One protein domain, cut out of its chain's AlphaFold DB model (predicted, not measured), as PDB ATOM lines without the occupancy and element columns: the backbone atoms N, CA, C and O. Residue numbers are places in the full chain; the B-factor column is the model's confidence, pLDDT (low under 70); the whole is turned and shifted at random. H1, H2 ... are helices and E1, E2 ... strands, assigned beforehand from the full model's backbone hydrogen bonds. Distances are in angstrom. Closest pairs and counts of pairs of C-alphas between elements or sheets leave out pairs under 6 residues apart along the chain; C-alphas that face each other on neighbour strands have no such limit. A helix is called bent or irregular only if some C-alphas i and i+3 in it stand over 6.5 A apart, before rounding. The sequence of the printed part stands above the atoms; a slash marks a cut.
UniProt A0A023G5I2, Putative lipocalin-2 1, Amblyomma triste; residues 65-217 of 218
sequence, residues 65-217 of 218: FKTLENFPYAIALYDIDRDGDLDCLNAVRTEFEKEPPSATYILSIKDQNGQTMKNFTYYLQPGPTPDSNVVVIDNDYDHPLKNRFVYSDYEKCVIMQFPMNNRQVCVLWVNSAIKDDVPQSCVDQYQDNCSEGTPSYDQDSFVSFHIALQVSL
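AT A GLANCE: This is residues 65 to 217 of the 218 residues of the protein "Putative lipocalin-2 1" of Amblyomma triste (UniProt A0A023G5I2). A closed barrel of eight antiparallel strands, E1 to E8, forms the body, with the short helix H1 across one mouth of it and helix H2 packed on its outside at E7 and E8. Beyond H2 the printed part runs on to H3, where residues 210 to 217 stick out from the body. The printed part has 153 residues, with three named helices and eight named strands in the order H1, E1 to E8, H2, H3, and its class is mixed, helices and strands. The whole is compact, with a radius of gyration of the C-alphas of 14.8 A and spans of 39 by 37 by 30 A.

IN THESE COORDINATES: The barrel's strands are E1, residues 73 to 78; E2, residues 90 to 98, 22.8 A; E3, residues 101 to 110, 29.4 A; E4, residues 117 to 126, 28.2 A; E5, residues 132 to 137; E6, residues 145 to 152, 20.3 A; E7, residues 157 to 164, 20.8 A; and E8, residues 167 to 175, 25.1 A. E1 begins with C-alpha 73 at (-12.951, -26.075, 21.988), and E8 ends with C-alpha 175 at (-7.660, -26.798, 18.985). H1 is residues 65 to 70, H2 residues 184 to 193, 14.2 A, and H3 residues 203 to 216, 22.0 A, ending with C-alpha 216 at (-16.771, -22.191, 36.762). H3 is irregular, but only just: C-alphas 205 and 208 are 6.8 A apart.

HOW THE PARTS SIT: E1 to E8 form a meander, each strand the antiparallel neighbour of the one before, and E8 and E1 close the ring, with N 75 and O 174 at 2.9 A. Within hydrogen-bond range are also N 74 and O 91 of the hairpin E1 and E2, 2.9 A, and N 105 and O 122 of the hairpin E3 and E4, 2.9 A. E2 bends by 63 degrees at residue 94. E6 is staggered: it pairs with E5 over residues 145 to 148, N 135 and O 145 at 2.8 A, and with E7 over residues 148 to 152, N 150 and O 159 at 2.8 A. H1 is on the barrel, outside it and over none of its strands; the sheet curls round it, and the C-alphas of Phe 65 and Pro 101, the closest of H1 and E3, are 6.8 A apart. H2 is on the barrel, outside it, at a height over the sheet of 8.9 A, over E7 and, only just, E8, on which 3 of its C-alphas fall. The closest C-alphas of H2 and E7 are those of Cys 157 and Cys 186, 6.1 A. H3 is not on the barrel and is apart from H2. In H2 every O i to N i+4 pair is within hydrogen-bond range, in H1 1 of 2, and in H3 3 of 10, beside 4 of 11 O i to N i+3 pairs.

THE WHOLE: The C-alphas farthest apart, of Glu 99 and Asn 113, are 40.8 A apart. The printed part has no cut, and its long link is E1 to E2, with 11 residues. The mean pLDDT of the printed part is 83.4; residues 80 to 85, 87, 112, 114 and 195 to 217 are under 70, and H3 has a mean of 39.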
ATOM      1  N   PHE A  65     -19.065 -29.231   8.838       97.88
ATOM      2  CA  PHE A  65     -19.607 -29.983   9.971       97.88
ATOM      3  C   PHE A  65     -18.683 -31.103  10.433       97.88
ATOM      4  O   PHE A  65     -18.569 -31.323  11.637       97.88
ATOM      5  N   LYS A  66     -17.924 -31.717   9.522       97.25
ATOM      6  CA  LYS A  66     -16.800 -32.586   9.895       97.25
ATOM      7  C   LYS A  66     -15.697 -31.801  10.608       97.25
ATOM      8  O   LYS A  66     -15.063 -32.318  11.525       97.25
ATOM      9  N   THR A  67     -15.461 -30.553  10.206       96.94
ATOM     10  CA  THR A  67     -14.537 -29.669  10.928       96.94
ATOM     11  C   THR A  67     -15.078 -29.394  12.323       96.94
ATOM     12  O   THR A  67     -14.421 -29.723  13.299       96.94
ATOM     13  N   LEU A  68     -16.307 -28.891  12.444       97.25
ATOM     14  CA  LEU A  68     -16.899 -28.571  13.742       97.25
ATOM     15  C   LEU A  68     -16.910 -29.790  14.666       97.25
ATOM     16  O   LEU A  68     -16.542 -29.637  15.826       97.25
ATOM     17  N   GLU A  69     -17.224 -30.996  14.167       96.94
ATOM     18  CA  GLU A  69     -17.176 -32.263  14.919       96.94
ATOM     19  C   GLU A  69     -15.894 -32.397  15.761       96.94
ATOM     20  O   GLU A  69     -15.979 -32.688  16.958       96.94
ATOM     21  N   ASN A  70     -14.742 -32.075  15.165       96.12
ATOM     22  CA  ASN A  70     -13.412 -32.248  15.748       96.12
ATOM     23  C   ASN A  70     -12.912 -31.054  16.584       96.12
ATOM     24  O   ASN A  70     -11.881 -31.167  17.245       96.12
ATOM     25  N   PHE A  71     -13.633 -29.930  16.607       96.12
ATOM     26  CA  PHE A  71     -13.217 -28.702  17.300       96.12
ATOM     27  C   PHE A  71     -14.215 -28.304  18.404       96.12
ATOM     28  O   PHE A  71     -14.854 -27.255  18.315       96.12
ATOM     29  N   PRO A  72     -14.378 -29.113  19.474       96.06
ATOM     30  CA  PRO A  72     -15.279 -28.783  20.580       96.06
ATOM     31  C   PRO A  72     -14.811 -27.569  21.390       96.06
ATOM     32  O   PRO A  72     -15.635 -26.895  22.001       96.06
ATOM     33  N   TYR A  73     -13.508 -27.284  21.400       94.44
ATOM     34  CA  TYR A  73     -12.951 -26.075  21.988       94.44
ATOM     35  C   TYR A  73     -11.880 -25.509  21.059       94.44
ATOM     36  O   TYR A  73     -10.867 -26.161  20.785       94.44
ATOM     37  N   ALA A  74     -12.136 -24.309  20.551       92.50
ATOM     38  CA  ALA A  74     -11.269 -23.633  19.606       92.50
ATOM     39  C   ALA A  74     -10.853 -22.262  20.134       92.50
ATOM     40  O   ALA A  74     -11.626 -21.562  20.791       92.50
ATOM     41  N   ILE A  75      -9.620 -21.882  19.825       89.88
ATOM     42  CA  ILE A  75      -9.045 -20.588  20.175       89.88
ATOM     43  C   ILE A  75      -8.665 -19.878  18.881       89.88
ATOM     44  O   ILE A  75      -7.991 -20.472  18.038       89.88
ATOM     45  N   ALA A  76      -9.095 -18.627  18.728       89.00
ATOM     46  CA  ALA A  76      -8.634 -17.770  17.649       89.00
ATOM     47  C   ALA A  76      -7.233 -17.254  17.991       89.00
ATOM     48  O   ALA A  76      -7.009 -16.729  19.082       89.00
ATOM     49  N   LEU A  77      -6.284 -17.431  17.074       78.69
ATOM     50  CA  LEU A  77      -4.905 -16.983  17.275       78.69
ATOM     51  C   LEU A  77      -4.535 -15.775  16.431       78.69
ATOM     52  O   LEU A  77      -3.703 -14.983  16.859       78.69
ATOM     53  N   TYR A  78      -5.097 -15.666  15.228       72.25
ATOM     54  CA  TYR A  78      -4.698 -14.655  14.256       72.25
ATOM     55  C   TYR A  78      -5.912 -14.027  13.588       72.25
ATOM     56  O   TYR A  78      -6.815 -14.747  13.160       72.25
ATOM     57  N   ASP A  79      -5.865 -12.705  13.451       71.12
ATOM     58  CA  ASP A  79      -6.774 -11.868  12.674       71.12
ATOM     59  C   ASP A  79      -6.004 -11.088  11.586       71.12
ATOM     60  O   ASP A  79      -4.768 -11.126  11.512       71.12
ATOM     61  N   ILE A  80      -6.727 -10.458  10.655       59.19
ATOM     62  CA  ILE A  80      -6.108  -9.757   9.514       59.19
ATOM     63  C   ILE A  80      -5.667  -8.336   9.892       59.19
ATOM     64  O   ILE A  80      -4.610  -7.895   9.439       59.19
ATOM     65  N   ASP A  81      -6.463  -7.591  10.661       58.78
ATOM     66  CA  ASP A  81      -6.282  -6.150  10.877       58.78
ATOM     67  C   ASP A  81      -5.609  -5.762  12.198       58.78
ATOM     68  O   ASP A  81      -5.178  -4.610  12.318       58.78
ATOM     69  N   ARG A  82      -5.382  -6.717  13.111       62.62
ATOM     70  CA  ARG A  82      -4.599  -6.551  14.347       62.62
ATOM     71  C   ARG A  82      -5.030  -5.369  15.211       62.62
ATOM     72  O   ARG A  82      -4.188  -4.731  15.854       62.62
ATOM     73  N   ASP A  83      -6.308  -5.027  15.195       61.19
ATOM     74  CA  ASP A  83      -6.818  -4.004  16.100       61.19
ATOM     75  C   ASP A  83      -7.044  -4.555  17.522       61.19
ATOM     76  O   ASP A  83      -7.337  -3.779  18.433       61.19
ATOM     77  N   GLY A  84      -6.792  -5.858  17.715       63.75
ATOM     78  CA  GLY A  84      -6.845  -6.562  18.994       63.75
ATOM     79  C   GLY A  84      -8.268  -6.927  19.403       63.75
ATOM     80  O   GLY A  84      -8.490  -7.380  20.524       63.75
ATOM     81  N   ASP A  85      -9.259  -6.725  18.531       64.31
ATOM     82  CA  ASP A  85     -10.649  -6.985  18.884       64.31
ATOM     83  C   ASP A  85     -10.954  -8.482  19.033       64.31
ATOM     84  O   ASP A  85     -11.819  -8.848  19.831       64.31
ATOM     85  N   LEU A  86     -10.184  -9.349  18.367       70.06
ATOM     86  CA  LEU A  86     -10.247 -10.803  18.520       70.06
ATOM     87  C   LEU A  86      -9.291 -11.349  19.590       70.06
ATOM     88  O   LEU A  86      -9.173 -12.572  19.738       70.06
ATOM     89  N   ASP A  87      -8.643 -10.485  20.378       67.62
ATOM     90  CA  ASP A  87      -7.777 -10.926  21.464       67.62
ATOM     91  C   ASP A  87      -8.579 -11.778  22.453       67.62
ATOM     92  O   ASP A  87      -9.609 -11.378  23.006       67.62
ATOM     93  N   CYS A  88      -8.067 -12.979  22.724       73.75
ATOM     94  CA  CYS A  88      -8.690 -13.948  23.624       73.75
ATOM     95  C   CYS A  88     -10.028 -14.527  23.136       73.75
ATOM     96  O   CYS A  88     -10.737 -15.171  23.923       73.75
ATOM     97  N   LEU A  89     -10.362 -14.343  21.854       85.69
ATOM     98  CA  LEU A  89     -11.533 -14.962  21.261       85.69
ATOM     99  C   LEU A  89     -11.403 -16.488  21.330       85.69
ATOM    100  O   LEU A  89     -10.455 -17.103  20.836       85.69
ATOM    101  N   ASN A  90     -12.389 -17.111  21.958       90.75
ATOM    102  CA  ASN A  90     -12.479 -18.556  22.057       90.75
ATOM    103  C   ASN A  90     -13.921 -19.016  21.862       90.75
ATOM    104  O   ASN A  90     -14.861 -18.250  22.060       90.75
ATOM    105  N   ALA A  91     -14.079 -20.265  21.441       94.81
ATOM    106  CA  ALA A  91     -15.362 -20.858  21.113       94.81
ATOM    107  C   ALA A  91     -15.465 -22.241  21.756       94.81
ATOM    108  O   ALA A  91     -14.662 -23.128  21.459       94.81
ATOM    109  N   VAL A  92     -16.467 -22.434  22.612       96.88
ATOM    110  CA  VAL A  92     -16.767 -23.716  23.261       96.88
ATOM    111  C   VAL A  92     -18.067 -24.262  22.694       96.88
ATOM    112  O   VAL A  92     -19.107 -23.611  22.782       96.88
ATOM    113  N   ARG A  93     -18.028 -25.468  22.131       97.94
ATOM    114  CA  ARG A  93     -19.216 -26.161  21.642       97.94
ATOM    115  C   ARG A  93     -20.019 -26.714  22.808       97.94
ATOM    116  O   ARG A  93     -19.496 -27.500  23.595       97.94
ATOM    117  N   THR A  94     -21.294 -26.368  22.870       98.25
ATOM    118  CA  THR A  94     -22.233 -26.888  23.871       98.25
ATOM    119  C   THR A  94     -23.106 -28.004  23.316       98.25
ATOM    120  O   THR A  94     -23.482 -28.902  24.062       98.25
ATOM    121  N   GLU A  95     -23.395 -27.991  22.011       98.38
ATOM    122  CA  GLU A  95     -24.262 -28.977  21.357       98.38
ATOM    123  C   GLU A  95     -23.732 -29.334  19.963       98.38
ATOM    124  O   GLU A  95     -23.120 -28.503  19.284       98.38
ATOM    125  N   PHE A  96     -23.959 -30.578  19.539       98.31
ATOM    126  CA  PHE A  96     -23.629 -31.060  18.201       98.31
ATOM    127  C   PHE A  96     -24.567 -32.194  17.795       98.31
ATOM    128  O   PHE A  96     -24.667 -33.199  18.504       98.31
ATOM    129  N   GLU A  97     -25.192 -32.070  16.632       98.38
ATOM    130  CA  GLU A  97     -26.010 -33.112  16.021       98.38
ATOM    131  C   GLU A  97     -25.436 -33.471  14.651       98.38
ATOM    132  O   GLU A  97     -24.918 -32.612  13.936       98.38
ATOM    133  N   LYS A  98     -25.516 -34.753  14.280       95.94
ATOM    134  CA  LYS A  98     -25.063 -35.239  12.965       95.94
ATOM    135  C   LYS A  98     -26.188 -35.278  11.934       95.94
ATOM    136  O   LYS A  98     -25.930 -35.107  10.747       95.94
ATOM    137  N   GLU A  99     -27.419 -35.520  12.381       96.25
ATOM    138  CA  GLU A  99     -28.577 -35.763  11.519       96.25
ATOM    139  C   GLU A  99     -29.858 -35.156  12.136       96.25
ATOM    140  O   GLU A  99     -30.443 -35.772  13.030       96.25
ATOM    141  N   PRO A 100     -30.319 -33.979  11.664       95.12
ATOM    142  CA  PRO A 100     -29.632 -33.089  10.725       95.12
ATOM    143  C   PRO A 100     -28.364 -32.470  11.352       95.12
ATOM    144  O   PRO A 100     -28.306 -32.318  12.569       95.12
ATOM    145  N   PRO A 101     -27.343 -32.110  10.551       97.81
ATOM    146  CA  PRO A 101     -26.143 -31.493  11.094       97.81
ATOM    147  C   PRO A 101     -26.473 -30.144  11.738       97.81
ATOM    148  O   PRO A 101     -27.046 -29.272  11.086       97.81
ATOM    149  N   SER A 102     -26.114 -29.970  13.008       98.44
ATOM    150  CA  SER A 102     -26.282 -28.717  13.752       98.44
ATOM    151  C   SER A 102     -25.210 -28.593  14.840       98.44
ATOM    152  O   SER A 102     -24.622 -29.589  15.270       98.44
ATOM    153  N   ALA A 103     -24.869 -27.367  15.231       98.56
ATOM    154  CA  ALA A 103     -23.944 -27.139  16.338       98.56
ATOM    155  C   ALA A 103     -24.287 -25.850  17.080       98.56
ATOM    156  O   ALA A 103     -24.606 -24.843  16.451       98.56
ATOM    157  N   THR A 104     -24.132 -25.860  18.399       98.62
ATOM    158  CA  THR A 104     -24.258 -24.661  19.234       98.62
ATOM    159  C   THR A 104     -22.912 -24.379  19.881       98.62
ATOM    160  O   THR A 104     -22.305 -25.274  20.476       98.62
ATOM    161  N   TYR A 105     -22.432 -23.146  19.754       98.31
ATOM    162  CA  TYR A 105     -21.210 -22.670  20.396       98.31
ATOM    163  C   TYR A 105     -21.500 -21.472  21.290       98.31
ATOM    164  O   TYR A 105     -22.335 -20.631  20.971       98.31
ATOM    165  N   ILE A 106     -20.743 -21.352  22.374       97.06
ATOM    166  CA  ILE A 106     -20.576 -20.101  23.105       97.06
ATOM    167  C   ILE A 106     -19.245 -19.505  22.659       97.06
ATOM    168  O   ILE A 106     -18.193 -20.112  22.871       97.06
ATOM    169  N   LEU A 107     -19.295 -18.334  22.027       94.12
ATOM    170  CA  LEU A 107     -18.116 -17.528  21.738       94.12
ATOM    171  C   LEU A 107     -17.900 -16.525  22.861       94.12
ATOM    172  O   LEU A 107     -18.818 -15.801  23.240       94.12
ATOM    173  N   SER A 108     -16.673 -16.462  23.353       90.75
ATOM    174  CA  SER A 108     -16.253 -15.555  24.410       90.75
ATOM    175  C   SER A 108     -15.177 -14.627  23.866       90.75
ATOM    176  O   SER A 108     -14.113 -15.091  23.459       90.75
ATOM    177  N   ILE A 109     -15.447 -13.324  23.884       86.25
ATOM    178  CA  ILE A 109     -14.539 -12.265  23.423       86.25
ATOM    179  C   ILE A 109     -14.401 -11.197  24.509       86.25
ATOM    180  O   ILE A 109     -15.344 -10.962  25.277       86.25
ATOM    181  N   LYS A 110     -13.235 -10.560  24.606       78.50
ATOM    182  CA  LYS A 110     -13.074  -9.395  25.478       78.50
ATOM    183  C   LYS A 110     -13.803  -8.193  24.880       78.50
ATOM    184  O   LYS A 110     -13.901  -8.046  23.666       78.50
ATOM    185  N   ASP A 111     -14.334  -7.328  25.737       74.12
ATOM    186  CA  ASP A 111     -14.772  -6.008  25.297       74.12
ATOM    187  C   ASP A 111     -13.583  -5.158  24.818       74.12
ATOM    188  O   ASP A 111     -12.422  -5.464  25.084       74.12
ATOM    189  N   GLN A 112     -13.873  -4.043  24.145       68.62
ATOM    190  CA  GLN A 112     -12.852  -3.124  23.618       68.62
ATOM    191  C   GLN A 112     -11.908  -2.558  24.695       68.62
ATOM    192  O   GLN A 112     -10.853  -2.023  24.372       68.62
ATOM    193  N   ASN A 113     -12.287  -2.646  25.975       70.62
ATOM    194  CA  ASN A 113     -11.471  -2.186  27.096       70.62
ATOM    195  C   ASN A 113     -10.629  -3.316  27.712       70.62
ATOM    196  O   ASN A 113      -9.866  -3.063  28.646       70.62
ATOM    197  N   GLY A 114     -10.787  -4.556  27.241       69.44
ATOM    198  CA  GLY A 114     -10.142  -5.751  27.776       69.44
ATOM    199  C   GLY A 114     -10.603  -6.146  29.184       69.44
ATOM    200  O   GLY A 114      -9.970  -7.005  29.801       69.44
ATOM    201  N   GLN A 115     -11.657  -5.517  29.720       73.56
ATOM    202  CA  GLN A 115     -12.044  -5.629  31.133       73.56
ATOM    203  C   GLN A 115     -13.144  -6.654  31.369       73.56
ATOM    204  O   GLN A 115     -13.154  -7.306  32.415       73.56
ATOM    205  N   THR A 116     -14.078  -6.785  30.427       80.81
ATOM    206  CA  THR A 116     -15.205  -7.708  30.572       80.81
ATOM    207  C   THR A 116     -15.233  -8.730  29.453       80.81
ATOM    208  O   THR A 116     -14.930  -8.429  28.301       80.81
ATOM    209  N   MET A 117     -15.589  -9.962  29.813       83.06
ATOM    210  CA  MET A 117     -15.861 -11.016  28.846       83.06
ATOM    211  C   MET A 117     -17.313 -10.947  28.424       83.06
ATOM    212  O   MET A 117     -18.213 -11.018  29.264       83.06
ATOM    213  N   LYS A 118     -17.535 -10.849  27.118       88.94
ATOM    214  CA  LYS A 118     -18.857 -10.963  26.528       88.94
ATOM    215  C   LYS A 118     -18.999 -12.332  25.882       88.94
ATOM    216  O   LYS A 118     -18.151 -12.746  25.093       88.94
ATOM    217  N   ASN A 119     -20.088 -13.007  26.229       93.75
ATOM    218  CA  ASN A 119     -20.462 -14.281  25.641       93.75
ATOM    219  C   ASN A 119     -21.561 -14.064  24.607       93.75
ATOM    220  O   ASN A 119     -22.488 -13.291  24.850       93.75
ATOM    221  N   PHE A 120     -21.455 -14.783  23.502       94.56
ATOM    222  CA  PHE A 120     -22.440 -14.828  22.435       94.56
ATOM    223  C   PHE A 120     -22.767 -16.283  22.129       94.56
ATOM    224  O   PHE A 120     -21.864 -17.116  22.025       94.56
ATOM    225  N   THR A 121     -24.043 -16.590  21.951       98.19
ATOM    226  CA  THR A 121     -24.492 -17.928  21.565       98.19
ATOM    227  C   THR A 121     -24.620 -17.992  20.055       98.19
ATOM    228  O   THR A 121     -25.361 -17.221  19.455       98.19
ATOM    229  N   TYR A 122     -23.870 -18.895  19.441       97.94
ATOM    230  CA  TYR A 122     -23.817 -19.106  18.005       97.94
ATOM    231  C   TYR A 122     -24.549 -20.409  17.688       97.94
ATOM    232  O   TYR A 122     -24.098 -21.482  18.088       97.94
ATOM    233  N   TYR A 123     -25.648 -20.320  16.941       98.38
ATOM    234  CA  TYR A 123     -26.383 -21.475  16.427       98.38
ATOM    235  C   TYR A 123     -26.005 -21.700  14.967       98.38
ATOM    236  O   TYR A 123     -26.278 -20.852  14.116       98.38
ATOM    237  N   LEU A 124     -25.346 -22.820  14.681       98.44
ATOM    238  CA  LEU A 124     -24.773 -23.131  13.379       98.44
ATOM    239  C   LEU A 124     -25.637 -24.161  12.652       98.44
ATOM    240  O   LEU A 124     -25.958 -25.223  13.190       98.44
ATOM    241  N   GLN A 125     -25.934 -23.871  11.389       98.44
ATOM    242  CA  GLN A 125     -26.642 -24.752  10.464       98.44
ATOM    243  C   GLN A 125     -25.858 -24.914   9.153       98.44
ATOM    244  O   GLN A 125     -25.042 -24.051   8.820       98.44
ATOM    245  N   PRO A 126     -26.087 -25.988   8.377       98.38
ATOM    246  CA  PRO A 126     -25.438 -26.187   7.085       98.38
ATOM    247  C   PRO A 126     -25.691 -25.018   6.136       98.38
ATOM    248  O   PRO A 126     -26.815 -24.532   6.005       98.38
ATOM    249  N   GLY A 127     -24.632 -24.564   5.471       97.38
ATOM    250  CA  GLY A 127     -24.728 -23.562   4.422       97.38
ATOM    251  C   GLY A 127     -25.030 -24.177   3.048       97.38
ATOM    252  O   GLY A 127     -25.195 -25.389   2.914       97.38
ATOM    253  N   PRO A 128     -25.078 -23.351   1.986       96.88
ATOM    254  CA  PRO A 128     -25.343 -23.814   0.618       96.88
ATOM    255  C   PRO A 128     -24.260 -24.726   0.019       96.88
ATOM    256  O   PRO A 128     -24.495 -25.365  -1.002       96.88
ATOM    257  N   THR A 129     -23.061 -24.731   0.602       97.31
ATOM    258  CA  THR A 129     -21.896 -25.509   0.159       97.31
ATOM    259  C   THR A 129     -21.267 -26.229   1.353       97.31
ATOM    260  O   THR A 129     -21.387 -25.710   2.470       97.31
ATOM    261  N   PRO A 130     -20.580 -27.375   1.152       97.50
ATOM    262  CA  PRO A 130     -19.965 -28.132   2.249       97.50
ATOM    263  C   PRO A 130     -18.994 -27.305   3.098       97.50
ATOM    264  O   PRO A 130     -18.919 -27.507   4.305       97.50
ATOM    265  N   ASP A 131     -18.320 -26.325   2.493       97.81
ATOM    266  CA  ASP A 131     -17.358 -25.425   3.137       97.81
ATOM    267  C   ASP A 131     -18.017 -24.228   3.835       97.81
ATOM    268  O   ASP A 131     -17.355 -23.230   4.112       97.81
ATOM    269  N   SER A 132     -19.324 -24.259   4.097       98.12
ATOM    270  CA  SER A 132     -20.022 -23.119   4.689       98.12
ATOM    271  C   SER A 132     -21.063 -23.509   5.724       98.12
ATOM    272  O   SER A 132     -21.664 -24.581   5.675       98.12
ATOM    273  N   ASN A 133     -21.312 -22.583   6.646       98.12
ATOM    274  CA  ASN A 133     -22.432 -22.648   7.571       98.12
ATOM    275  C   ASN A 133     -23.195 -21.318   7.581       98.12
ATOM    276  O   ASN A 133     -22.695 -20.281   7.132       98.12
ATOM    277  N   VAL A 134     -24.425 -21.375   8.072       98.25
ATOM    278  CA  VAL A 134     -25.195 -20.208   8.489       98.25
ATOM    279  C   VAL A 134     -25.109 -20.132  10.003       98.25
ATOM    280  O   VAL A 134     -25.219 -21.161  10.671       98.25
ATOM    281  N   VAL A 135     -24.914 -18.932  10.539       97.75
ATOM    282  CA  VAL A 135     -24.891 -18.690  11.975       97.75
ATOM    283  C   VAL A 135     -25.947 -17.671  12.378       97.75
ATOM    284  O   VAL A 135     -26.090 -16.619  11.757       97.75
ATOM    285  N   VAL A 136     -26.680 -18.002  13.435       98.06
ATOM    286  CA  VAL A 136     -27.594 -17.102  14.140       98.06
ATOM    287  C   VAL A 136     -26.964 -16.772  15.486       98.06
ATOM    288  O   VAL A 136     -26.579 -17.682  16.221       98.06
ATOM    289  N   ILE A 137     -26.842 -15.484  15.806       96.62
ATOM    290  CA  ILE A 137     -26.201 -15.012  17.041       96.62
ATOM    291  C   ILE A 137     -27.281 -14.583  18.031       96.62
ATOM    292  O   ILE A 137     -28.154 -13.801  17.675       96.62
ATOM    293  N   ASP A 138     -27.239 -15.088  19.265       96.81
ATOM    294  CA  ASP A 138     -28.134 -14.710  20.373       96.81
ATOM    295  C   ASP A 138     -29.637 -14.714  20.015       96.81
ATOM    296  O   ASP A 138     -30.427 -13.938  20.553       96.81
ATOM    297  N   ASN A 139     -30.050 -15.648  19.149       96.38
ATOM    298  CA  ASN A 139     -31.412 -15.783  18.609       96.38
ATOM    299  C   ASN A 139     -31.852 -14.664  17.639       96.38
ATOM    300  O   ASN A 139     -33.051 -14.483  17.426       96.38
ATOM    301  N   ASP A 140     -30.921 -13.930  17.027       96.81
ATOM    302  CA  ASP A 140     -31.211 -12.948  15.973       96.81
ATOM    303  C   ASP A 140     -31.430 -13.628  14.608       96.81
ATOM    304  O   ASP A 140     -30.553 -13.673  13.743       96.81
ATOM    305  N   TYR A 141     -32.615 -14.215  14.431       95.38
ATOM    306  CA  TYR A 141     -32.995 -14.917  13.199       95.38
ATOM    307  C   TYR A 141     -33.249 -13.982  12.007       95.38
ATOM    308  O   TYR A 141     -33.330 -14.460  10.875       95.38
ATOM    309  N   ASP A 142     -33.359 -12.672  12.242       97.50
ATOM    310  CA  ASP A 142     -33.585 -11.679  11.189       97.50
ATOM    311  C   ASP A 142     -32.279 -11.307  10.465       97.50
ATOM    312  O   ASP A 142     -32.308 -10.858   9.316       97.50
ATOM    313  N   HIS A 143     -31.127 -11.548  11.103       95.81
ATOM    314  CA  HIS A 143     -29.806 -11.191  10.582       95.81
ATOM    315  C   HIS A 143     -28.819 -12.374  10.602       95.81
ATOM    316  O   HIS A 143     -27.752 -12.285  11.217       95.81
ATOM    317  N   PRO A 144     -29.121 -13.492   9.912       96.69
ATOM    318  CA  PRO A 144     -28.201 -14.617   9.841       96.69
ATOM    319  C   PRO A 144     -26.917 -14.225   9.100       96.69
ATOM    320  O   PRO A 144     -26.947 -13.569   8.054       96.69
ATOM    321  N   LEU A 145     -25.781 -14.681   9.616       96.12
ATOM    322  CA  LEU A 145     -24.478 -14.507   8.980       96.12
ATOM    323  C   LEU A 145     -24.047 -15.817   8.317       96.12
ATOM    324  O   LEU A 145     -24.544 -16.896   8.636       96.12
ATOM    325  N   LYS A 146     -23.115 -15.730   7.370       96.94
ATOM    326  CA  LYS A 146     -22.551 -16.898   6.689       96.94
ATOM    327  C   LYS A 146     -21.059 -16.964   6.953       96.94
ATOM    328  O   LYS A 146     -20.347 -16.023   6.595       96.94
ATOM    329  N   ASN A 147     -20.588 -18.095   7.468       96.62
ATOM    330  CA  ASN A 147     -19.157 -18.353   7.561       96.62
ATOM    331  C   ASN A 147     -18.720 -19.277   6.425       96.62
ATOM    332  O   ASN A 147     -19.504 -20.062   5.878       96.62
ATOM    333  N   ARG A 148     -17.440 -19.184   6.076       97.00
ATOM    334  CA  ARG A 148     -16.785 -20.042   5.093       97.00
ATOM    335  C   ARG A 148     -15.527 -20.654   5.689       97.00
ATOM    336  O   ARG A 148     -14.697 -19.942   6.239       97.00
ATOM    337  N   PHE A 149     -15.371 -21.956   5.540       97.00
ATOM    338  CA  PHE A 149     -14.222 -22.732   5.973       97.00
ATOM    339  C   PHE A 149     -13.261 -22.835   4.795       97.00
ATOM    340  O   PHE A 149     -13.560 -23.469   3.791       97.00
ATOM    341  N   VAL A 150     -12.128 -22.150   4.883       95.06
ATOM    342  CA  VAL A 150     -11.187 -22.035   3.759       95.06
ATOM    343  C   VAL A 150     -10.181 -23.178   3.764       95.06
ATOM    344  O   VAL A 150      -9.763 -23.642   2.711       95.06
ATOM    345  N   TYR A 151      -9.819 -23.650   4.953       96.06
ATOM    346  CA  TYR A 151      -8.892 -24.753   5.153       96.06
ATOM    347  C   TYR A 151      -9.188 -25.430   6.490       96.06
ATOM    348  O   TYR A 151      -9.531 -24.755   7.463       96.06
ATOM    349  N   SER A 152      -9.010 -26.745   6.560       96.44
ATOM    350  CA  SER A 152      -8.856 -27.464   7.821       96.44
ATOM    351  C   SER A 152      -8.069 -28.744   7.588       96.44
ATOM    352  O   SER A 152      -8.238 -29.401   6.564       96.44
ATOM    353  N   ASP A 153      -7.251 -29.124   8.564       95.44
ATOM    354  CA  ASP A 153      -6.689 -30.475   8.638       95.44
ATOM    355  C   ASP A 153      -7.588 -31.446   9.426       95.44
ATOM    356  O   ASP A 153      -7.222 -32.601   9.635       95.44
ATOM    357  N   TYR A 154      -8.773 -30.984   9.842       95.94
ATOM    358  CA  TYR A 154      -9.763 -31.694  10.653       95.94
ATOM    359  C   TYR A 154      -9.274 -32.152  12.033       95.94
ATOM    360  O   TYR A 154      -9.969 -32.926  12.687       95.94
ATOM    361  N   GLU A 155      -8.121 -31.676  12.503       94.81
ATOM    362  CA  GLU A 155      -7.528 -32.140  13.763       94.81
ATOM    363  C   GLU A 155      -7.011 -30.978  14.615       94.81
ATOM    364  O   GLU A 155      -7.347 -30.858  15.797       94.81
ATOM    365  N   LYS A 156      -6.188 -30.112  14.023       95.12
ATOM    366  CA  LYS A 156      -5.373 -29.133  14.745       95.12
ATOM    367  C   LYS A 156      -5.823 -27.716  14.468       95.12
ATOM    368  O   LYS A 156      -5.930 -26.930  15.409       95.12
ATOM    369  N   CYS A 157      -6.104 -27.383  13.211       95.19
ATOM    370  CA  CYS A 157      -6.480 -26.028  12.841       95.19
ATOM    371  C   CYS A 157      -7.550 -25.933  11.754       95.19
ATOM    372  O   CYS A 157      -7.762 -26.824  10.926       95.19
ATOM    373  N   VAL A 158      -8.233 -24.794  11.768       96.31
ATOM    374  CA  VAL A 158      -9.209 -24.393  10.762       96.31
ATOM    375  C   VAL A 158      -9.061 -22.907  10.483       96.31
ATOM    376  O   VAL A 158      -8.893 -22.098  11.392       96.31
ATOM    377  N   ILE A 159      -9.135 -22.545   9.208       95.19
ATOM    378  CA  ILE A 159      -9.189 -21.156   8.766       95.19
ATOM    379  C   ILE A 159     -10.624 -20.868   8.369       95.19
ATOM    380  O   ILE A 159     -11.159 -21.479   7.442       95.19
ATOM    381  N   MET A 160     -11.245 -19.933   9.078       95.00
ATOM    382  CA  MET A 160     -12.628 -19.547   8.846       95.00
ATOM    383  C   MET A 160     -12.698 -18.075   8.462       95.00
ATOM    384  O   MET A 160     -12.046 -17.231   9.072       95.00
ATOM    385  N   GLN A 161     -13.517 -17.777   7.461       93.69
ATOM    386  CA  GLN A 161     -13.884 -16.428   7.078       93.69
ATOM    387  C   GLN A 161     -15.315 -16.126   7.502       93.69
ATOM    388  O   GLN A 161     -16.217 -16.917   7.226       93.69
ATOM    389  N   PHE A 162     -15.543 -14.970   8.111       91.44
ATOM    390  CA  PHE A 162     -16.874 -14.535   8.530       91.44
ATOM    391  C   PHE A 162     -16.998 -13.006   8.499       91.44
ATOM    392  O   PHE A 162     -15.981 -12.304   8.562       91.44
ATOM    393  N   PRO A 163     -18.227 -12.479   8.363       88.88
ATOM    394  CA  PRO A 163     -18.440 -11.045   8.290       88.88
ATOM    395  C   PRO A 163     -18.356 -10.406   9.679       88.88
ATOM    396  O   PRO A 163     -19.033 -10.838  10.609       88.88
ATOM    397  N   MET A 164     -17.584  -9.329   9.801       81.44
ATOM    398  CA  MET A 164     -17.514  -8.480  10.992       81.44
ATOM    399  C   MET A 164     -17.323  -7.024  10.569       81.44
ATOM    400  O   MET A 164     -16.526  -6.736   9.680       81.44
ATOM    401  N   ASN A 165     -18.076  -6.090  11.162       81.06
ATOM    402  CA  ASN A 165     -17.957  -4.649  10.887       81.06
ATOM    403  C   ASN A 165     -17.949  -4.290   9.378       81.06
ATOM    404  O   ASN A 165     -17.172  -3.450   8.923       81.06
ATOM    405  N   ASN A 166     -18.824  -4.932   8.590       81.75
ATOM    406  CA  ASN A 166     -18.930  -4.798   7.126       81.75
ATOM    407  C   ASN A 166     -17.684  -5.238   6.327       81.75
ATOM    408  O   ASN A 166     -17.503  -4.825   5.179       81.75
ATOM    409  N   ARG A 167     -16.825  -6.078   6.907       83.38
ATOM    410  CA  ARG A 167     -15.648  -6.672   6.261       83.38
ATOM    411  C   ARG A 167     -15.692  -8.191   6.396       83.38
ATOM    412  O   ARG A 167     -16.301  -8.703   7.326       83.38
ATOM    413  N   GLN A 168     -15.033  -8.903   5.482       85.44
ATOM    414  CA  GLN A 168     -14.711 -10.312   5.709       85.44
ATOM    415  C   GLN A 168     -13.432 -10.399   6.525       85.44
ATOM    416  O   GLN A 168     -12.385  -9.928   6.081       85.44
ATOM    417  N   VAL A 169     -13.525 -11.036   7.682       86.50
ATOM    418  CA  VAL A 169     -12.383 -11.356   8.533       86.50
ATOM    419  C   VAL A 169     -11.977 -12.792   8.252       86.50
ATOM    420  O   VAL A 169     -12.839 -13.631   8.011       86.50
ATOM    421  N   CYS A 170     -10.676 -13.070   8.241       89.25
ATOM    422  CA  CYS A 170     -10.102 -14.406   8.093       89.25
ATOM    423  C   CYS A 170      -9.385 -14.725   9.401       89.25
ATOM    424  O   CYS A 170      -8.541 -13.938   9.822       89.25
ATOM    425  N   VAL A 171      -9.733 -15.837  10.039       90.25
ATOM    426  CA  VAL A 171      -9.226 -16.178  11.372       90.25
ATOM    427  C   VAL A 171      -8.650 -17.581  11.364       90.25
ATOM    428  O   VAL A 171      -9.304 -18.513  10.883       90.25
ATOM    429  N   LEU A 172      -7.446 -17.733  11.924       91.94
ATOM    430  CA  LEU A 172      -6.904 -19.048  12.260       91.94
ATOM    431  C   LEU A 172      -7.414 -19.465  13.637       91.94
ATOM    432  O   LEU A 172      -7.078 -18.853  14.652       91.94
ATOM    433  N   TRP A 173      -8.174 -20.549  13.654       93.50
ATOM    434  CA  TRP A 173      -8.613 -21.229  14.858       93.50
ATOM    435  C   TRP A 173      -7.775 -22.480  15.065       93.50
ATOM    436  O   TRP A 173      -7.526 -23.233  14.120       93.50
ATOM    437  N   VAL A 174      -7.388 -22.739  16.307       93.50
ATOM    438  CA  VAL A 174      -6.702 -23.975  16.685       93.50
ATOM    439  C   VAL A 174      -7.459 -24.707  17.771       93.50
ATOM    440  O   VAL A 174      -8.169 -24.098  18.576       93.50
ATOM    441  N   ASN A 175      -7.267 -26.019  17.825       91.12
ATOM    442  CA  ASN A 175      -7.660 -26.798  18.985       91.12
ATOM    443  C   ASN A 175      -6.930 -26.256  20.225       91.12
ATOM    444  O   ASN A 175      -5.714 -26.056  20.213       91.12
ATOM    445  N   SER A 176      -7.662 -26.027  21.315       86.31
ATOM    446  CA  SER A 176      -7.090 -25.460  22.540       86.31
ATOM    447  C   SER A 176      -5.904 -26.251  23.098       86.31
ATOM    448  O   SER A 176      -5.054 -25.675  23.773       86.31
ATOM    449  N   ALA A 177      -5.856 -27.563  22.838       87.25
ATOM    450  CA  ALA A 177      -4.805 -28.454  23.324       87.25
ATOM    451  C   ALA A 177      -3.417 -28.138  22.741       87.25
ATOM    452  O   ALA A 177      -2.416 -28.542  23.324       87.25
ATOM    453  N   ILE A 178      -3.355 -27.421  21.615       86.62
ATOM    454  CA  ILE A 178      -2.111 -27.122  20.890       86.62
ATOM    455  C   ILE A 178      -1.839 -25.621  20.757       86.62
ATOM    456  O   ILE A 178      -1.002 -25.212  19.960       86.62
ATOM    457  N   LYS A 179      -2.555 -24.778  21.508       82.25
ATOM    458  CA  LYS A 179      -2.446 -23.312  21.408       82.25
ATOM    459  C   LYS A 179      -1.015 -22.785  21.600       82.25
ATOM    460  O   LYS A 179      -0.673 -21.762  21.025       82.25
ATOM    461  N   ASP A 180      -0.204 -23.490  22.392       83.25
ATOM    462  CA  ASP A 180       1.185 -23.130  22.703       83.25
ATOM    463  C   ASP A 180       2.205 -23.798  21.752       83.25
ATOM    464  O   ASP A 180       3.392 -23.491  21.816       83.25
ATOM    465  N   ASP A 181       1.759 -24.707  20.876       89.00
ATOM    466  CA  ASP A 181       2.592 -25.461  19.924       89.00
ATOM    467  C   ASP A 181       1.859 -25.618  18.580       89.00
ATOM    468  O   ASP A 181       1.490 -26.709  18.136       89.00
ATOM    469  N   VAL A 182       1.562 -24.476  17.960       88.94
ATOM    470  CA  VAL A 182       0.804 -24.414  16.707       88.94
ATOM    471  C   VAL A 182       1.684 -24.916  15.560       88.94
ATOM    472  O   VAL A 182       2.740 -24.332  15.309       88.94
ATOM    473  N   PRO A 183       1.264 -25.951  14.808       92.56
ATOM    474  CA  PRO A 183       2.051 -26.468  13.699       92.56
ATOM    475  C   PRO A 183       2.331 -25.391  12.653       92.56
ATOM    476  O   PRO A 183       1.416 -24.686  12.222       92.56
ATOM    477  N   GLN A 184       3.572 -25.334  12.161       90.69
ATOM    478  CA  GLN A 184       3.960 -24.390  11.107       90.69
ATOM    479  C   GLN A 184       3.064 -24.515   9.865       90.69
ATOM    480  O   GLN A 184       2.700 -23.508   9.273       90.69
ATOM    481  N   SER A 185       2.596 -25.725   9.541       92.88
ATOM    482  CA  SER A 185       1.650 -25.949   8.445       92.88
ATOM    483  C   SER A 185       0.342 -25.159   8.593       92.88
ATOM    484  O   SER A 185      -0.206 -24.715   7.594       92.88
ATOM    485  N   CYS A 186      -0.162 -24.952   9.813       91.88
ATOM    486  CA  CYS A 186      -1.354 -24.133  10.054       91.88
ATOM    487  C   CYS A 186      -1.085 -22.648   9.791       91.88
ATOM    488  O   CYS A 186      -1.931 -21.949   9.234       91.88
ATOM    489  N   VAL A 187       0.105 -22.178  10.174       89.81
ATOM    490  CA  VAL A 187       0.551 -20.799   9.949       89.81
ATOM    491  C   VAL A 187       0.751 -20.538   8.458       89.81
ATOM    492  O   VAL A 187       0.270 -19.530   7.949       89.81
ATOM    493  N   ASP A 188       1.395 -21.464   7.749       89.81
ATOM    494  CA  ASP A 188       1.631 -21.359   6.309       89.81
ATOM    495  C   ASP A 188       0.295 -21.322   5.551       89.81
ATOM    496  O   ASP A 188       0.057 -20.424   4.745       89.81
ATOM    497  N   GLN A 189      -0.646 -22.210   5.900       91.81
ATOM    498  CA  GLN A 189      -1.993 -22.191   5.322       91.81
ATOM    499  C   GLN A 189      -2.728 -20.885   5.625       91.81
ATOM    500  O   GLN A 189      -3.452 -20.383   4.766       91.81
ATOM    501  N   TYR A 190      -2.543 -20.295   6.809       90.00
ATOM    502  CA  TYR A 190      -3.132 -18.995   7.126       90.00
ATOM    503  C   TYR A 190      -2.571 -17.896   6.223       90.00
ATOM    504  O   TYR A 190      -3.339 -17.126   5.655       90.00
ATOM    505  N   GLN A 191      -1.257 -17.865   6.015       87.00
ATOM    506  CA  GLN A 191      -0.600 -16.881   5.149       87.00
ATOM    507  C   GLN A 191      -0.962 -17.050   3.666       87.00
ATOM    508  O   GLN A 191      -1.082 -16.060   2.938       87.00
ATOM    509  N   ASP A 192      -1.164 -18.288   3.219       88.00
ATOM    510  CA  ASP A 192      -1.541 -18.591   1.840       88.00
ATOM    511  C   ASP A 192      -3.005 -18.238   1.548       88.00
ATOM    512  O   ASP A 192      -3.316 -17.710   0.474       88.00
ATOM    513  N   ASN A 193      -3.900 -18.489   2.509       88.31
ATOM    514  CA  ASN A 193      -5.344 -18.315   2.339       88.31
ATOM    515  C   ASN A 193      -5.863 -16.933   2.775       88.31
ATOM    516  O   ASN A 193      -6.883 -16.470   2.257       88.31
ATOM    517  N   CYS A 194      -5.182 -16.254   3.700       87.38
ATOM    518  CA  CYS A 194      -5.568 -14.943   4.215       87.38
ATOM    519  C   CYS A 194      -4.559 -13.880   3.747       87.38
ATOM    520  O   CYS A 194      -3.367 -13.931   4.038       87.38
ATOM    521  N   SER A 195      -5.031 -12.880   2.998       69.81
ATOM    522  CA  SER A 195      -4.159 -11.823   2.466       69.81
ATOM    523  C   SER A 195      -3.609 -10.942   3.598       69.81
ATOM    524  O   SER A 195      -4.391 -10.389   4.362       69.81
ATOM    525  N   GLU A 196      -2.278 -10.810   3.689       64.25
ATOM    526  CA  GLU A 196      -1.544  -9.985   4.679       64.25
ATOM    527  C   GLU A 196      -1.716 -10.383   6.159       64.25
ATOM    528  O   GLU A 196      -1.304  -9.640   7.054       64.25
ATOM    529  N   GLY A 197      -2.236 -11.587   6.428       54.06
ATOM    530  CA  GLY A 197      -2.361 -12.122   7.779       54.06
ATOM    531  C   GLY A 197      -1.007 -12.140   8.480       54.06
ATOM    532  O   GLY A 197      -0.092 -12.869   8.101       54.06
ATOM    533  N   THR A 198      -0.853 -11.301   9.494       50.94
ATOM    534  CA  THR A 198       0.378 -11.223  10.270       50.94
ATOM    535  C   THR A 198       0.047 -11.577  11.708       50.94
ATOM    536  O   THR A 198      -0.865 -10.967  12.255       50.94
ATOM    537  N   PRO A 199       0.759 -12.542  12.312       55.84
ATOM    538  CA  PRO A 199       0.424 -13.073  13.625       55.84
ATOM    539  C   PRO A 199       0.170 -11.991  14.689       55.84
ATOM    540  O   PRO A 199       1.078 -11.215  14.983       55.84
ATOM    541  N   SER A 200      -1.036 -11.950  15.263       53.50
ATOM    542  CA  SER A 200      -1.418 -11.116  16.419       53.50
ATOM    543  C   SER A 200      -1.489 -11.894  17.743       53.50
ATOM    544  O   SER A 200      -1.817 -11.311  18.768       53.50
ATOM    545  N   TYR A 201      -1.110 -13.179  17.766       57.09
ATOM    546  CA  TYR A 201      -1.146 -13.984  18.989       57.09
ATOM    547  C   TYR A 201      -0.247 -13.413  20.095       57.09
ATOM    548  O   TYR A 201       0.982 -13.449  19.987       57.09
ATOM    549  N   ASP A 202      -0.874 -12.956  21.177       58.38
ATOM    550  CA  ASP A 202      -0.217 -12.597  22.428       58.38
ATOM    551  C   ASP A 202      -0.504 -13.655  23.505       58.38
ATOM    552  O   ASP A 202      -1.614 -13.766  24.038       58.38
ATOM    553  N   GLN A 203       0.521 -14.446  23.826       53.59
ATOM    554  CA  GLN A 203       0.446 -15.509  24.827       53.59
ATOM    555  C   GLN A 203       0.116 -14.946  26.219       53.59
ATOM    556  O   GLN A 203      -0.647 -15.573  26.958       53.59
ATOM    557  N   ASP A 204       0.600 -13.743  26.549       51.62
ATOM    558  CA  ASP A 204       0.407 -13.122  27.864       51.62
ATOM    559  C   ASP A 204      -1.062 -12.736  28.100       51.62
ATOM    560  O   ASP A 204      -1.576 -12.841  29.219       51.62
ATOM    561  N   SER A 205      -1.784 -12.398  27.031       49.78
ATOM    562  CA  SER A 205      -3.214 -12.079  27.074       49.78
ATOM    563  C   SER A 205      -4.112 -13.297  27.360       49.78
ATOM    564  O   SER A 205      -5.202 -13.137  27.926       49.78
ATOM    565  N   PHE A 206      -3.647 -14.518  27.054       50.38
ATOM    566  CA  PHE A 206      -4.387 -15.777  27.239       50.38
ATOM    567  C   PHE A 206      -4.180 -16.450  28.608       50.38
ATOM    568  O   PHE A 206      -5.046 -17.219  29.041       50.38
ATOM    569  N   VAL A 207      -3.076 -16.186  29.320       43.12
ATOM    570  CA  VAL A 207      -2.753 -16.871  30.595       43.12
ATOM    571  C   VAL A 207      -3.817 -16.622  31.677       43.12
ATOM    572  O   VAL A 207      -4.095 -17.510  32.485       43.12
ATOM    573  N   SER A 208      -4.513 -15.482  31.654       37.91
ATOM    574  CA  SER A 208      -5.614 -15.213  32.595       37.91
ATOM    575  C   SER A 208      -6.873 -16.069  32.374       37.91
ATOM    576  O   SER A 208      -7.688 -16.184  33.288       37.91
ATOM    577  N   PHE A 209      -7.047 -16.711  31.210       36.59
ATOM    578  CA  PHE A 209      -8.283 -17.430  30.858       36.59
ATOM    579  C   PHE A 209      -8.381 -18.847  31.405       36.59
ATOM    580  O   PHE A 209      -9.467 -19.289  31.780       36.59
ATOM    581  N   HIS A 210      -7.262 -19.571  31.466       35.25
ATOM    582  CA  HIS A 210      -7.272 -20.950  31.965       35.25
ATOM    583  C   HIS A 210      -7.674 -21.029  33.442       35.25
ATOM    584  O   HIS A 210      -8.341 -21.978  33.846       35.25
ATOM    585  N   ILE A 211      -7.340 -20.001  34.226       33.47
ATOM    586  CA  ILE A 211      -7.682 -19.942  35.649       33.47
ATOM    587  C   ILE A 211      -9.189 -19.699  35.845       33.47
ATOM    588  O   ILE A 211      -9.781 -20.279  36.747       33.47
ATOM    589  N   ALA A 212      -9.840 -18.903  34.990       31.34
ATOM    590  CA  ALA A 212     -11.265 -18.587  35.144       31.34
ATOM    591  C   ALA A 212     -12.194 -19.751  34.741       31.34
ATOM    592  O   ALA A 212     -13.172 -20.025  35.435       31.34
ATOM    593  N   LEU A 213     -11.876 -20.478  33.664       33.31
ATOM    594  CA  LEU A 213     -12.703 -21.592  33.172       33.31
ATOM    595  C   LEU A 213     -12.676 -22.821  34.095       33.31
ATOM    596  O   LEU A 213     -13.698 -23.487  34.246       33.31
ATOM    597  N   GLN A 214     -11.550 -23.096  34.763       31.84
ATOM    598  CA  GLN A 214     -11.480 -24.176  35.756       31.84
ATOM    599  C   GLN A 214     -12.327 -23.895  37.006       31.84
ATOM    600  O   GLN A 214     -12.781 -24.839  37.642       31.84
ATOM    601  N   VAL A 215     -12.569 -22.624  37.341       32.50
ATOM    602  CA  VAL A 215     -13.330 -22.227  38.539       32.50
ATOM    603  C   VAL A 215     -14.847 -22.259  38.309       32.50
ATOM    604  O   VAL A 215     -15.599 -22.434  39.261       32.50
ATOM    605  N   SER A 216     -15.328 -22.127  37.068       29.77
ATOM    606  CA  SER A 216     -16.771 -22.191  36.762       29.77
ATOM    607  C   SER A 216     -17.300 -23.598  36.459       29.77
ATOM    608  O   SER A 216     -18.514 -23.772  36.378       29.77
ATOM    609  N   LEU A 217     -16.424 -24.591  36.293       35.38
ATOM    610  CA  LEU A 217     -16.794 -25.989  36.021       35.38
ATOM    611  C   LEU A 217     -16.655 -26.912  37.252       35.38
ATOM    612  O   LEU A 217     -16.750 -28.131  37.104       35.38
TER     613      LEU A 217